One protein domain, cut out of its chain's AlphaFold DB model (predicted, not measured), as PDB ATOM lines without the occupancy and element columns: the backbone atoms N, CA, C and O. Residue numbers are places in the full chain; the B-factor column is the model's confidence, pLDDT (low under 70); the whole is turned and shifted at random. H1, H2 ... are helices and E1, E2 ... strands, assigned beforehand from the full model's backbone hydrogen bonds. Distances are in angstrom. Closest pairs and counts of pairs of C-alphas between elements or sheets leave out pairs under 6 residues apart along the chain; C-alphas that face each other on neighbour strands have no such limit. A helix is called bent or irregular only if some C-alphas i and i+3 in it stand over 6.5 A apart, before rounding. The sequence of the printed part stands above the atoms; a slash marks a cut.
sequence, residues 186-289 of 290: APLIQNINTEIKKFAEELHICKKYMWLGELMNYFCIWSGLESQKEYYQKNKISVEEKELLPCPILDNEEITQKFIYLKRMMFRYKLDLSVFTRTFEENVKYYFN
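Overview. This is residues 186 to 289 of the 290 residues of an uncharacterized protein of Blautia obeum (UniProt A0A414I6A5). The helical hairpin of H1 and H2 makes one end of an elongated body, the short helices H5 and H6 make the other, and H3 and the short strand E1 lie between them. H2, the longest helix, runs from the hairpin's turn in toward the middle, while H4 sits off to one side and touches no helix. The printed part has 104 residues with six named helices and one named strand, in the order H1, H2, H3, H4, E1, H5, H6, and its class is mostly helix. It is compact, with a radius of gyration of the C-alphas of 14.9 A, and spans 44 by 28 by 24 A.

Along the chain. H1, residues 186 to 198, begins at C-alpha 186 (-11.861, 30.103, 6.898) and is 18.2 A long. H2, residues 203 to 222, is 25.5 A long and ends at C-alpha 222 (-1.216, 31.582, -6.524). H3 is residues 225 to 233, 13.3 A. H2 and H3 are neither bent nor irregular, but only just: C-alphas 219 and 222 are 6.1 A apart, and C-alphas 226 and 229 are 6.0 A apart. H4 is residues 239 to 243, E1 residues 259 to 261 and H5 residues 273 to 277. H6, residues 280 to 288, is 11.5 A long and ends at C-alpha 288 (9.937, 31.436, -13.066).

Arrangement. H1 and H2 touch as a helical hairpin, at a shallow tilt of 28 degrees, opposite ways; their closest C-alphas, of Ile 196 and Cys 206, are 5.4 A apart. H2, with residues 221 to 222 alone, only just touches H3, with 3 pairs of C-alphas within 8 A, and only at the corner by their link; the closest C-alphas, of Trp 222 and Gln 228, are 5.1 A apart. H3 touches H6 at a steep tilt of 52 degrees, opposite ways, with the closest C-alphas, of Lys 229 and Phe 288, 5.5 A apart. H3 and E1 are near each other. E1 pairs with no named strand. H5 and H6 are close but not clearly touching, with the closest C-alphas, of Val 275 and Asn 283, 6.6 A apart. H4 is apart from H2 and from H6, among others. In H1, H4 and H6 every O i to N i+4 pair is within hydrogen-bond range; the counts are 14 of 16 in H2, 3 of 5 in H3 and 0 of 1 in H5, where 2 of 2 O i to N i+3 pairs are within range.

Size, cuts and confidence. The two C-alphas farthest apart, of Glu 201 and Lys 270, are 45.3 A apart. The printed part has no cut. The links from H4 to E1, 15 residues, and from E1 to H5, 11 residues, are long. The mean pLDDT of the printed part is 86.2; it is under 70 at residue 225, residues 250 to 252 and residues 264 to 269.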
ATOM      1  N   ALA A 186     -10.712  29.208   6.763       92.56
ATOM      2  CA  ALA A 186     -11.861  30.103   6.898       92.56
ATOM      3  C   ALA A 186     -11.835  30.958   8.184       92.56
ATOM      4  O   ALA A 186     -11.999  32.180   8.063       92.56
ATOM      5  N   PRO A 187     -11.559  30.407   9.388       92.62
ATOM      6  CA  PRO A 187     -11.445  31.218  10.602       92.62
ATOM      7  C   PRO A 187     -10.291  32.220  10.512       92.62
ATOM      8  O   PRO A 187     -10.430  33.386  10.883       92.62
ATOM      9  N   LEU A 188      -9.163  31.796   9.941       93.06
ATOM     10  CA  LEU A 188      -7.984  32.637   9.784       93.06
ATOM     11  C   LEU A 188      -8.240  33.805   8.818       93.06
ATOM     12  O   LEU A 188      -7.933  34.949   9.149       93.06
ATOM     13  N   ILE A 189      -8.871  33.547   7.669       95.31
ATOM     14  CA  ILE A 189      -9.310  34.572   6.709       95.31
ATOM     15  C   ILE A 189     -10.266  35.562   7.385       95.31
ATOM     16  O   ILE A 189     -10.114  36.777   7.239       95.31
ATOM     17  N   GLN A 190     -11.237  35.065   8.158       95.88
ATOM     18  CA  GLN A 190     -12.173  35.911   8.896       95.88
ATOM     19  C   GLN A 190     -11.449  36.817   9.902       95.88
ATOM     20  O   GLN A 190     -11.739  38.017   9.963       95.88
ATOM     21  N   ASN A 191     -10.499  36.270  10.659       95.19
ATOM     22  CA  ASN A 191      -9.720  37.019  11.640       95.19
ATOM     23  C   ASN A 191      -8.845  38.086  10.962       95.19
ATOM     24  O   ASN A 191      -8.886  39.246  11.374       95.19
ATOM     25  N   ILE A 192      -8.136  37.740   9.878       95.75
ATOM     26  CA  ILE A 192      -7.331  38.691   9.087       95.75
ATOM     27  C   ILE A 192      -8.213  39.848   8.602       95.75
ATOM     28  O   ILE A 192      -7.905  41.017   8.831       95.75
ATOM     29  N   ASN A 193      -9.353  39.533   7.982       96.19
ATOM     30  CA  ASN A 193     -10.269  40.535   7.440       96.19
ATOM     31  C   ASN A 193     -10.893  41.417   8.530       96.19
ATOM     32  O   ASN A 193     -11.180  42.591   8.286       96.19
ATOM     33  N   THR A 194     -11.106  40.871   9.728       96.31
ATOM     34  CA  THR A 194     -11.605  41.629  10.882       96.31
ATOM     35  C   THR A 194     -10.581  42.665  11.335       96.31
ATOM     36  O   THR A 194     -10.942  43.828  11.512       96.31
ATOM     37  N   GLU A 195      -9.304  42.291  11.450       95.56
ATOM     38  CA  GLU A 195      -8.246  43.233  11.837       95.56
ATOM     39  C   GLU A 195      -7.979  44.285  10.751       95.56
ATOM     40  O   GLU A 195      -7.827  45.463  11.074       95.56
ATOM     41  N   ILE A 196      -8.014  43.911   9.464       95.38
ATOM     42  CA  ILE A 196      -7.907  44.874   8.353       95.38
ATOM     43  C   ILE A 196      -9.001  45.944   8.459       95.38
ATOM     44  O   ILE A 196      -8.705  47.136   8.386       95.38
ATOM     45  N   LYS A 197     -10.260  45.529   8.664       95.50
ATOM     46  CA  LYS A 197     -11.398  46.451   8.807       95.50
ATOM     47  C   LYS A 197     -11.265  47.328  10.047       95.50
ATOM     48  O   LYS A 197     -11.506  48.527   9.971       95.50
ATOM     49  N   LYS A 198     -10.881  46.732  11.175       94.50
ATOM     50  CA  LYS A 198     -10.721  47.428  12.453       94.50
ATOM     51  C   LYS A 198      -9.664  48.528  12.384       94.50
ATOM     52  O   LYS A 198      -9.888  49.604  12.920       94.50
ATOM     53  N   PHE A 199      -8.543  48.268  11.717       94.25
ATOM     54  CA  PHE A 199      -7.427  49.207  11.626       94.25
ATOM     55  C   PHE A 199      -7.406  50.013  10.323       94.25
ATOM     56  O   PHE A 199      -6.382  50.612  10.012       94.25
ATOM     57  N   ALA A 200      -8.503  50.061   9.560       92.62
ATOM     58  CA  ALA A 200      -8.545  50.721   8.251       92.62
ATOM     59  C   ALA A 200      -8.092  52.199   8.285       92.62
ATOM     60  O   ALA A 200      -7.472  52.674   7.335       92.62
ATOM     61  N   GLU A 201      -8.351  52.908   9.388       93.56
ATOM     62  CA  GLU A 201      -7.930  54.306   9.588       93.56
ATOM     63  C   GLU A 201      -6.483  54.434  10.107       93.56
ATOM     64  O   GLU A 201      -5.842  55.474   9.957       93.56
ATOM     65  N   GLU A 202      -5.918  53.360  10.660       94.00
ATOM     66  CA  GLU A 202      -4.560  53.295  11.200       94.00
ATOM     67  C   GLU A 202      -3.633  52.567  10.219       94.00
ATOM     68  O   GLU A 202      -3.140  51.470  10.488       94.00
ATOM     69  N   LEU A 203      -3.366  53.193   9.067       90.38
ATOM     70  CA  LEU A 203      -2.665  52.573   7.928       90.38
ATOM     71  C   LEU A 203      -1.378  51.819   8.305       90.38
ATOM     72  O   LEU A 203      -1.093  50.765   7.742       90.38
ATOM     73  N   HIS A 204      -0.600  52.333   9.258       90.19
ATOM     74  CA  HIS A 204       0.637  51.697   9.718       90.19
ATOM     75  C   HIS A 204       0.416  50.326  10.391       90.19
ATOM     76  O   HIS A 204       1.258  49.438  10.254       90.19
ATOM     77  N   ILE A 205      -0.709  50.135  11.087       93.06
ATOM     78  CA  ILE A 205      -1.124  48.851  11.672       93.06
ATOM     79  C   ILE A 205      -1.841  48.019  10.615       93.06
ATOM     80  O   ILE A 205      -1.518  46.844  10.451       93.06
ATOM     81  N   CYS A 206      -2.752  48.631   9.850       93.69
ATOM     82  CA  CYS A 206      -3.497  47.954   8.788       93.69
ATOM     83  C   CYS A 206      -2.562  47.212   7.828       93.69
ATOM     84  O   CYS A 206      -2.756  46.027   7.569       93.69
ATOM     85  N   LYS A 207      -1.476  47.867   7.389       92.81
ATOM     86  CA  LYS A 207      -0.461  47.286   6.495       92.81
ATOM     87  C   LYS A 207       0.134  45.969   7.002       92.81
ATOM     88  O   LYS A 207       0.531  45.142   6.186       92.81
ATOM     89  N   LYS A 208       0.168  45.735   8.319       94.31
ATOM     90  CA  LYS A 208       0.637  44.465   8.894       94.31
ATOM     91  C   LYS A 208      -0.319  43.315   8.595       94.31
ATOM     92  O   LYS A 208       0.118  42.240   8.198       94.31
ATOM     93  N   TYR A 209      -1.616  43.559   8.743       95.00
ATOM     94  CA  TYR A 209      -2.657  42.576   8.447       95.00
ATOM     95  C   TYR A 209      -2.895  42.423   6.946       95.00
ATOM     96  O   TYR A 209      -3.161  41.319   6.485       95.00
ATOM     97  N   MET A 210      -2.708  43.493   6.172       93.81
ATOM     98  CA  MET A 210      -2.720  43.437   4.708       93.81
ATOM     99  C   MET A 210      -1.605  42.552   4.157       93.81
ATOM    100  O   MET A 210      -1.869  41.737   3.282       93.81
ATOM    101  N   TRP A 211      -0.386  42.653   4.701       94.62
ATOM    102  CA  TRP A 211       0.718  41.761   4.332       94.62
ATOM    103  C   TRP A 211       0.344  40.289   4.533       94.62
ATOM    104  O   TRP A 211       0.560  39.459   3.652       94.62
ATOM    105  N   LEU A 212      -0.282  39.973   5.671       94.62
ATOM    106  CA  LEU A 212      -0.736  38.618   5.967       94.62
ATOM    107  C   LEU A 212      -1.896  38.185   5.054       94.62
ATOM    108  O   LEU A 212      -1.957  37.029   4.642       94.62
ATOM    109  N   GLY A 213      -2.787  39.114   4.700       94.75
ATOM    110  CA  GLY A 213      -3.846  38.901   3.715       94.75
ATOM    111  C   GLY A 213      -3.305  38.614   2.314       94.75
ATOM    112  O   GLY A 213      -3.769  37.682   1.664       94.75
ATOM    113  N   GLU A 214      -2.280  39.337   1.859       93.88
ATOM    114  CA  GLU A 214      -1.606  39.047   0.589       93.88
ATOM    115  C   GLU A 214      -0.911  37.681   0.614       93.88
ATOM    116  O   GLU A 214      -1.000  36.936  -0.363       93.88
ATOM    117  N   LEU A 215      -0.289  37.309   1.739       93.75
ATOM    118  CA  LEU A 215       0.282  35.973   1.919       93.75
ATOM    119  C   LEU A 215      -0.801  34.881   1.855       93.75
ATOM    120  O   LEU A 215      -0.594  33.853   1.208       93.75
ATOM    121  N   MET A 216      -1.966  35.103   2.474       93.25
ATOM    122  CA  MET A 216      -3.120  34.196   2.407       93.25
ATOM    123  C   MET A 216      -3.661  34.075   0.976       93.25
ATOM    124  O   MET A 216      -3.863  32.966   0.484       93.25
ATOM    125  N   ASN A 217      -3.823  35.194   0.267       92.44
ATOM    126  CA  ASN A 217      -4.245  35.201  -1.134       92.44
ATOM    127  C   ASN A 217      -3.261  34.421  -2.015       92.44
ATOM    128  O   ASN A 217      -3.676  33.576  -2.811       92.44
ATOM    129  N   TYR A 218      -1.955  34.645  -1.827       90.25
ATOM    130  CA  TYR A 218      -0.912  33.849  -2.469       90.25
ATOM    131  C   TYR A 218      -1.073  32.365  -2.162       90.25
ATOM    132  O   TYR A 218      -1.094  31.554  -3.084       90.25
ATOM    133  N   PHE A 219      -1.273  31.993  -0.901       87.88
ATOM    134  CA  PHE A 219      -1.424  30.594  -0.527       87.88
ATOM    135  C   PHE A 219      -2.664  29.934  -1.157       87.88
ATOM    136  O   PHE A 219      -2.562  28.824  -1.687       87.88
ATOM    137  N   CYS A 220      -3.813  30.615  -1.159       87.25
ATOM    138  CA  CYS A 220      -5.078  30.085  -1.672       87.25
ATOM    139  C   CYS A 220      -5.153  30.031  -3.204       87.25
ATOM    140  O   CYS A 220      -5.716  29.082  -3.748       87.25
ATOM    141  N   ILE A 221      -4.603  31.029  -3.900       85.50
ATOM    142  CA  ILE A 221      -4.820  31.228  -5.345       85.50
ATOM    143  C   ILE A 221      -3.549  30.924  -6.138       85.50
ATOM    144  O   ILE A 221      -3.554  30.152  -7.102       85.50
ATOM    145  N   TRP A 222      -2.439  31.530  -5.725       82.88
ATOM    146  CA  TRP A 222      -1.216  31.582  -6.524       82.88
ATOM    147  C   TRP A 222      -0.153  30.571  -6.114       82.88
ATOM    148  O   TRP A 222       0.845  30.448  -6.803       82.88
ATOM    149  N   SER A 223      -0.355  29.795  -5.050       75.38
ATOM    150  CA  SER A 223       0.606  28.769  -4.634       75.38
ATOM    151  C   SER A 223       0.665  27.588  -5.606       75.38
ATOM    152  O   SER A 223       1.580  26.768  -5.525       75.38
ATOM    153  N   GLY A 224      -0.315  27.471  -6.511       73.25
ATOM    154  CA  GLY A 224      -0.306  26.531  -7.627       73.25
ATOM    155  C   GLY A 224       0.750  26.902  -8.665       73.25
ATOM    156  O   GLY A 224       0.958  28.062  -8.977       73.25
ATOM    157  N   LEU A 225       1.431  25.910  -9.227       67.12
ATOM    158  CA  LEU A 225       2.622  26.160 -10.039       67.12
ATOM    159  C   LEU A 225       2.383  27.051 -11.272       67.12
ATOM    160  O   LEU A 225       3.190  27.925 -11.569       67.12
ATOM    161  N   GLU A 226       1.280  26.829 -11.987       73.25
ATOM    162  CA  GLU A 226       0.925  27.629 -13.168       73.25
ATOM    163  C   GLU A 226       0.566  29.068 -12.784       73.25
ATOM    164  O   GLU A 226       0.944  30.004 -13.484       73.25
ATOM    165  N   SER A 227      -0.065  29.250 -11.622       79.19
ATOM    166  CA  SER A 227      -0.450  30.559 -11.104       79.19
ATOM    167  C   SER A 227       0.704  31.304 -10.414       79.19
ATOM    168  O   SER A 227       0.668  32.531 -10.355       79.19
ATOM    169  N   GLN A 228       1.771  30.620  -9.978       80.56
ATOM    170  CA  GLN A 228       2.974  31.265  -9.429       80.56
ATOM    171  C   GLN A 228       3.678  32.136 -10.477       80.56
ATOM    172  O   GLN A 228       3.991  33.290 -10.194       80.56
ATOM    173  N   LYS A 229       3.908  31.626 -11.699       80.50
ATOM    174  CA  LYS A 229       4.560  32.416 -12.764       80.50
ATOM    175  C   LYS A 229       3.741  33.663 -13.102       80.50
ATOM    176  O   LYS A 229       4.302  34.753 -13.187       80.50
ATOM    177  N   GLU A 230       2.421  33.512 -13.223       83.50
ATOM    178  CA  GLU A 230       1.504  34.637 -13.417       83.50
ATOM    179  C   GLU A 230       1.627  35.654 -12.276       83.50
ATOM    180  O   GLU A 230       1.808  36.844 -12.523       83.50
ATOM    181  N   TYR A 231       1.604  35.188 -11.025       85.88
ATOM    182  CA  TYR A 231       1.713  36.041  -9.850       85.88
ATOM    183  C   TYR A 231       2.966  36.919  -9.869       85.88
ATOM    184  O   TYR A 231       2.858  38.104  -9.572       85.88
ATOM    185  N   TYR A 232       4.137  36.404 -10.252       86.12
ATOM    186  CA  TYR A 232       5.356  37.229 -10.323       86.12
ATOM    187  C   TYR A 232       5.384  38.200 -11.501       86.12
ATOM    188  O   TYR A 232       6.039  39.235 -11.418       86.12
ATOM    189  N   GLN A 233       4.676  37.895 -12.587       84.44
ATOM    190  CA  GLN A 233       4.547  38.793 -13.737       84.44
ATOM    191  C   GLN A 233       3.494  39.888 -13.503       84.44
ATOM    192  O   GLN A 233       3.501  40.922 -14.173       84.44
ATOM    193  N   LYS A 234       2.583  39.668 -12.551       83.38
ATOM    194  CA  LYS A 234       1.415  40.507 -12.302       83.38
ATOM    195  C   LYS A 234       1.662  41.520 -11.190       83.38
ATOM    196  O   LYS A 234       1.865  41.154 -10.036       83.38
ATOM    197  N   ASN A 235       1.563  42.804 -11.524       83.12
ATOM    198  CA  ASN A 235       1.643  43.897 -10.544       83.12
ATOM    199  C   ASN A 235       0.275  44.492 -10.198       83.12
ATOM    200  O   ASN A 235       0.132  45.086  -9.135       83.12
ATOM    201  N   LYS A 236      -0.724  44.316 -11.072       86.25
ATOM    202  CA  LYS A 236      -2.102  44.781 -10.883       86.25
ATOM    203  C   LYS A 236      -3.079  43.636 -11.073       86.25
ATOM    204  O   LYS A 236      -2.881  42.820 -11.972       86.25
ATOM    205  N   ILE A 237      -4.116  43.603 -10.253       85.38
ATOM    206  CA  ILE A 237      -5.247  42.683 -10.406       85.38
ATOM    207  C   ILE A 237      -6.438  43.420 -11.011       85.38
ATOM    208  O   ILE A 237      -6.568  44.629 -10.828       85.38
ATOM    209  N   SER A 238      -7.287  42.714 -11.754       85.62
ATOM    210  CA  SER A 238      -8.536  43.300 -12.247       85.62
ATOM    211  C   SER A 238      -9.565  43.453 -11.120       85.62
ATOM    212  O   SER A 238      -9.441  42.847 -10.050       85.62
ATOM    213  N   VAL A 239     -10.615  44.237 -11.375       84.56
ATOM    214  CA  VAL A 239     -11.741  44.400 -10.442       84.56
ATOM    215  C   VAL A 239     -12.405  43.049 -10.158       84.56
ATOM    216  O   VAL A 239     -12.687  42.735  -9.006       84.56
ATOM    217  N   GLU A 240     -12.591  42.215 -11.183       85.56
ATOM    218  CA  GLU A 240     -13.193  40.885 -11.045       85.56
ATOM    219  C   GLU A 240     -12.307  39.937 -10.226       85.56
ATOM    220  O   GLU A 240     -12.799  39.171  -9.404       85.56
ATOM    221  N   GLU A 241     -10.985  39.998 -10.408       86.00
ATOM    222  CA  GLU A 241     -10.038  39.180  -9.641       86.00
ATOM    223  C   GLU A 241     -10.014  39.573  -8.168       86.00
ATOM    224  O   GLU A 241      -9.936  38.709  -7.294       86.00
ATOM    225  N   LYS A 242     -10.124  40.874  -7.888       85.88
ATOM    226  CA  LYS A 242     -10.190  41.411  -6.530       85.88
ATOM    227  C   LYS A 242     -11.390  40.875  -5.751       85.88
ATOM    228  O   LYS A 242     -11.258  40.614  -4.559       85.88
ATOM    229  N   GLU A 243     -12.534  40.691  -6.408       85.75
ATOM    230  CA  GLU A 243     -13.742  40.124  -5.790       85.75
ATOM    231  C   GLU A 243     -13.586  38.644  -5.409       85.75
ATOM    232  O   GLU A 243     -14.298  38.155  -4.531       85.75
ATOM    233  N   LEU A 244     -12.639  37.934  -6.032       88.38
ATOM    234  CA  LEU A 244     -12.356  36.523  -5.766       88.38
ATOM    235  C   LEU A 244     -11.302  36.309  -4.670       88.38
ATOM    236  O   LEU A 244     -11.055  35.165  -4.280       88.38
ATOM    237  N   LEU A 245     -10.669  37.375  -4.171       91.12
ATOM    238  CA  LEU A 245      -9.634  37.257  -3.150       91.12
ATOM    239  C   LEU A 245     -10.231  36.955  -1.767       91.12
ATOM    240  O   LEU A 245     -11.122  37.678  -1.316       91.12
ATOM    241  N   PRO A 246      -9.694  35.957  -1.037       93.12
ATOM    242  CA  PRO A 246     -10.051  35.724   0.363       93.12
ATOM    243  C   PRO A 246      -9.870  36.959   1.258       93.12
ATOM    244  O   PRO A 246     -10.685  37.215   2.150       93.12
ATOM    245  N   CYS A 247      -8.805  37.725   1.017       93.88
ATOM    246  CA  CYS A 247      -8.448  38.924   1.764       93.88
ATOM    247  C   CYS A 247      -8.333  40.147   0.833       93.88
ATOM    248  O   CYS A 247      -7.837  40.020  -0.288       93.88
ATOM    249  N   PRO A 248      -8.750  41.349   1.271       89.81
ATOM    250  CA  PRO A 248      -8.705  42.549   0.441       89.81
ATOM    251  C   PRO A 248      -7.266  43.019   0.175       89.81
ATOM    252  O   PRO A 248      -6.351  42.710   0.935       89.81
ATOM    253  N   ILE A 249      -7.098  43.837  -0.869       83.50
ATOM    254  CA  ILE A 249      -5.874  44.588  -1.192       83.50
ATOM    255  C   ILE A 249      -6.232  46.085  -1.229       83.50
ATOM    256  O   ILE A 249      -7.200  46.467  -1.894       83.50
ATOM    257  N   LEU A 250      -5.502  46.923  -0.482       68.06
ATOM    258  CA  LEU A 250      -5.817  48.352  -0.298       68.06
ATOM    259  C   LEU A 250      -5.157  49.255  -1.346       68.06
ATOM    260  O   LEU A 250      -5.740  50.278  -1.705       68.06
ATOM    261  N   ASP A 251      -3.979  48.891  -1.851       65.88
ATOM    262  CA  ASP A 251      -3.152  49.782  -2.670       65.88
ATOM    263  C   ASP A 251      -3.603  49.799  -4.135       65.88
ATOM    264  O   ASP A 251      -2.930  49.268  -5.000       65.88
ATOM    265  N   ASN A 252      -4.759  50.404  -4.437       67.75
ATOM    266  CA  ASN A 252      -5.235  50.626  -5.816       67.75
ATOM    267  C   ASN A 252      -5.146  49.385  -6.728       67.75
ATOM    268  O   ASN A 252      -4.837  49.510  -7.913       67.75
ATOM    269  N   GLU A 253      -5.427  48.199  -6.175       75.56
ATOM    270  CA  GLU A 253      -5.370  46.921  -6.907       75.56
ATOM    271  C   GLU A 253      -3.942  46.471  -7.269       75.56
ATOM    272  O   GLU A 253      -3.750  45.626  -8.142       75.56
ATOM    273  N   GLU A 254      -2.930  47.003  -6.584       84.00
ATOM    274  CA  GLU A 254      -1.530  46.615  -6.722       84.00
ATOM    275  C   GLU A 254      -1.156  45.537  -5.704       84.00
ATOM    276  O   GLU A 254      -1.439  45.655  -4.513       84.00
ATOM    277  N   ILE A 255      -0.496  44.480  -6.180       82.81
ATOM    278  CA  ILE A 255       0.112  43.472  -5.306       82.81
ATOM    279  C   ILE A 255       1.403  44.070  -4.754       82.81
ATOM    280  O   ILE A 255       2.317  44.373  -5.525       82.81
ATOM    281  N   THR A 256       1.489  44.227  -3.437       85.44
ATOM    282  CA  THR A 256       2.603  44.944  -2.803       85.44
ATOM    283  C   THR A 256       3.698  44.023  -2.291       85.44
ATOM    284  O   THR A 256       4.818  44.477  -2.067       85.44
ATOM    285  N   GLN A 257       3.384  42.743  -2.099       88.69
ATOM    286  CA  GLN A 257       4.294  41.733  -1.576       88.69
ATOM    287  C   GLN A 257       4.386  40.553  -2.530       88.69
ATOM    288  O   GLN A 257       3.405  40.182  -3.175       88.69
ATOM    289  N   LYS A 258       5.566  39.932  -2.591       91.75
ATOM    290  CA  LYS A 258       5.804  38.681  -3.316       91.75
ATOM    291  C   LYS A 258       6.424  37.629  -2.392       91.75
ATOM    292  O   LYS A 258       7.223  37.954  -1.515       91.75
ATOM    293  N   PHE A 259       6.058  36.366  -2.608       92.94
ATOM    294  CA  PHE A 259       6.443  35.240  -1.752       92.94
ATOM    295  C   PHE A 259       6.786  34.008  -2.577       92.94
ATOM    296  O   PHE A 259       6.045  33.696  -3.503       92.94
ATOM    297  N   ILE A 260       7.826  33.266  -2.183       90.25
ATOM    298  CA  ILE A 260       8.152  31.949  -2.745       90.25
ATOM    299  C   ILE A 260       7.774  30.864  -1.740       90.25
ATOM    300  O   ILE A 260       8.307  30.820  -0.631       90.25
ATOM    301  N   TYR A 261       6.904  29.943  -2.159       87.81
ATOM    302  CA  TYR A 261       6.560  28.744  -1.399       87.81
ATOM    303  C   TYR A 261       6.956  27.460  -2.140       87.81
ATOM    304  O   TYR A 261       6.463  27.161  -3.232       87.81
ATOM    305  N   LEU A 262       7.833  26.670  -1.512       77.56
ATOM    306  CA  LEU A 262       8.583  25.598  -2.172       77.56
ATOM    307  C   LEU A 262       7.798  24.298  -2.387       77.56
ATOM    308  O   LEU A 262       8.070  23.584  -3.355       77.56
ATOM    309  N   LYS A 263       6.805  23.979  -1.537       71.69
ATOM    310  CA  LYS A 263       6.089  22.681  -1.549       71.69
ATOM    311  C   LYS A 263       5.632  22.236  -2.942       71.69
ATOM    312  O   LYS A 263       5.698  21.054  -3.268       71.69
ATOM    313  N   ARG A 264       5.134  23.167  -3.757       59.88
ATOM    314  CA  ARG A 264       4.529  22.868  -5.067       59.88
ATOM    315  C   ARG A 264       5.495  23.007  -6.245       59.88
ATOM    316  O   ARG A 264       5.167  22.560  -7.340       59.88
ATOM    317  N   MET A 265       6.693  23.545  -6.017       60.72
ATOM    318  CA  MET A 265       7.722  23.715  -7.045       60.72
ATOM    319  C   MET A 265       8.535  22.426  -7.279       60.72
ATOM    320  O   MET A 265       9.031  22.206  -8.386       60.72
ATOM    321  N   MET A 266       8.627  21.546  -6.269       57.47
ATOM    322  CA  MET A 266       9.465  20.329  -6.286       57.47
ATOM    323  C   MET A 266       9.116  19.325  -7.391       57.47
ATOM    324  O   MET A 266       9.941  18.490  -7.737       57.47
ATOM    325  N   PHE A 267       7.910  19.391  -7.958       61.53
ATOM    326  CA  PHE A 267       7.455  18.422  -8.958       61.53
ATOM    327  C   PHE A 267       7.831  18.774 -10.403       61.53
ATOM    328  O   PHE A 267       7.732  17.905 -11.266       61.53
ATOM    329  N   ARG A 268       8.228  20.023 -10.697       62.28
ATOM    330  CA  ARG A 268       8.563  20.454 -12.072       62.28
ATOM    331  C   ARG A 268       9.963  21.053 -12.223       62.28
ATOM    332  O   ARG A 268      10.499  21.000 -13.325       62.28
ATOM    333  N   TYR A 269      10.564  21.575 -11.153       68.06
ATOM    334  CA  TYR A 269      11.907  22.154 -11.192       68.06
ATOM    335  C   TYR A 269      12.905  21.294 -10.427       68.06
ATOM    336  O   TYR A 269      12.562  20.686  -9.413       68.06
ATOM    337  N   LYS A 270      14.166  21.289 -10.875       71.56
ATOM    338  CA  LYS A 270      15.267  20.743 -10.079       71.56
ATOM    339  C   LYS A 270      15.490  21.669  -8.884       71.56
ATOM    340  O   LYS A 270      16.159  22.697  -8.994       71.56
ATOM    341  N   LEU A 271      14.860  21.310  -7.776       76.44
ATOM    342  CA  LEU A 271      15.013  21.956  -6.489       76.44
ATOM    343  C   LEU A 271      15.979  21.153  -5.630       76.44
ATOM    344  O   LEU A 271      15.897  19.930  -5.550       76.44
ATOM    345  N   ASP A 272      16.881  21.869  -4.985       86.50
ATOM    346  CA  ASP A 272      17.790  21.355  -3.975       86.50
ATOM    347  C   ASP A 272      17.995  22.452  -2.918       86.50
ATOM    348  O   ASP A 272      17.402  23.535  -2.996       86.50
ATOM    349  N   LEU A 273      18.821  22.169  -1.917       91.00
ATOM    350  CA  LEU A 273      19.057  23.082  -0.802       91.00
ATOM    351  C   LEU A 273      19.709  24.408  -1.237       91.00
ATOM    352  O   LEU A 273      19.613  25.382  -0.496       91.00
ATOM    353  N   SER A 274      20.256  24.521  -2.458       91.25
ATOM    354  CA  SER A 274      20.828  25.783  -2.959       91.25
ATOM    355  C   SER A 274      19.819  26.931  -3.023       91.25
ATOM    356  O   SER A 274      20.228  28.090  -3.071       91.25
ATOM    357  N   VAL A 275      18.512  26.649  -2.976       91.88
ATOM    358  CA  VAL A 275      17.465  27.676  -2.845       91.88
ATOM    359  C   VAL A 275      17.689  28.594  -1.638       91.88
ATOM    360  O   VAL A 275      17.406  29.787  -1.713       91.88
ATOM    361  N   PHE A 276      18.273  28.066  -0.559       93.69
ATOM    362  CA  PHE A 276      18.594  28.814   0.656       93.69
ATOM    363  C   PHE A 276      19.812  29.733   0.515       93.69
ATOM    364  O   PHE A 276      20.014  30.610   1.348       93.69
ATOM    365  N   THR A 277      20.604  29.561  -0.545       92.88
ATOM    366  CA  THR A 277      21.811  30.364  -0.814       92.88
ATOM    367  C   THR A 277      21.556  31.545  -1.751       92.88
ATOM    368  O   THR A 277      22.456  32.350  -1.980       92.88
ATOM    369  N   ARG A 278      20.344  31.644  -2.310       94.31
ATOM    370  CA  ARG A 278      19.950  32.659  -3.290       94.31
ATOM    371  C   ARG A 278      19.054  33.720  -2.660       94.31
ATOM    372  O   ARG A 278      18.204  33.422  -1.817       94.31
ATOM    373  N   THR A 279      19.196  34.944  -3.146       96.44
ATOM    374  CA  THR A 279      18.226  36.023  -2.931       96.44
ATOM    375  C   THR A 279      16.862  35.652  -3.513       96.44
ATOM    376  O   THR A 279      16.723  34.742  -4.341       96.44
ATOM    377  N   PHE A 280      15.834  36.380  -3.098       94.94
ATOM    378  CA  PHE A 280      14.485  36.250  -3.615       94.94
ATOM    379  C   PHE A 280      14.454  36.429  -5.136       94.94
ATOM    380  O   PHE A 280      13.900  35.591  -5.844       94.94
ATOM    381  N   GLU A 281      15.094  37.478  -5.659       94.06
ATOM    382  CA  GLU A 281      15.125  37.758  -7.100       94.06
ATOM    383  C   GLU A 281      15.853  36.667  -7.893       94.06
ATOM    384  O   GLU A 281      15.402  36.276  -8.972       94.06
ATOM    385  N   GLU A 282      16.954  36.134  -7.361       94.31
ATOM    386  CA  GLU A 282      17.672  35.018  -7.977       94.31
ATOM    387  C   GLU A 282      16.816  33.753  -8.022       94.31
ATOM    388  O   GLU A 282      16.780  33.087  -9.060       94.31
ATOM    389  N   ASN A 283      16.092  33.439  -6.944       92.12
ATOM    390  CA  ASN A 283      15.151  32.323  -6.937       92.12
ATOM    391  C   ASN A 283      13.994  32.567  -7.914       92.12
ATOM    392  O   ASN A 283      13.673  31.678  -8.703       92.12
ATOM    393  N   VAL A 284      13.413  33.771  -7.949       90.00
ATOM    394  CA  VAL A 284      12.358  34.097  -8.919       90.00
ATOM    395  C   VAL A 284      12.861  33.902 -10.348       90.00
ATOM    396  O   VAL A 284      12.192  33.265 -11.162       90.00
ATOM    397  N   LYS A 285      14.062  34.401 -10.653       89.56
ATOM    398  CA  LYS A 285      14.662  34.263 -11.979       89.56
ATOM    399  C   LYS A 285      14.923  32.804 -12.336       89.56
ATOM    400  O   LYS A 285      14.582  32.389 -13.436       89.56
ATOM    401  N   TYR A 286      15.512  32.045 -11.417       88.00
ATOM    402  CA  TYR A 286      15.888  30.655 -11.648       88.00
ATOM    403  C   TYR A 286      14.669  29.748 -11.869       88.00
ATOM    404  O   TYR A 286      14.731  28.849 -12.702       88.00
ATOM    405  N   TYR A 287      13.564  29.976 -11.149       82.06
ATOM    406  CA  TYR A 287      12.392  29.095 -11.220       82.06
ATOM    407  C   TYR A 287      11.272  29.590 -12.144       82.06
ATOM    408  O   TYR A 287      10.527  28.764 -12.662       82.06
ATOM    409  N   PHE A 288      11.118  30.899 -12.368       79.12
ATOM    410  CA  PHE A 288       9.937  31.436 -13.066       79.12
ATOM    411  C   PHE A 288      10.248  32.232 -14.341       79.12
ATOM    412  O   PHE A 288       9.347  32.395 -15.169       79.12
ATOM    413  N   ASN A 289      11.497  32.663 -14.549       70.25
ATOM    414  CA  ASN A 289      11.909  33.434 -15.726       70.25
ATOM    415  C   ASN A 289      12.803  32.601 -16.659       70.25
ATOM    416  O   ASN A 289      14.000  32.861 -16.788       70.25
TER     417      ASN A 289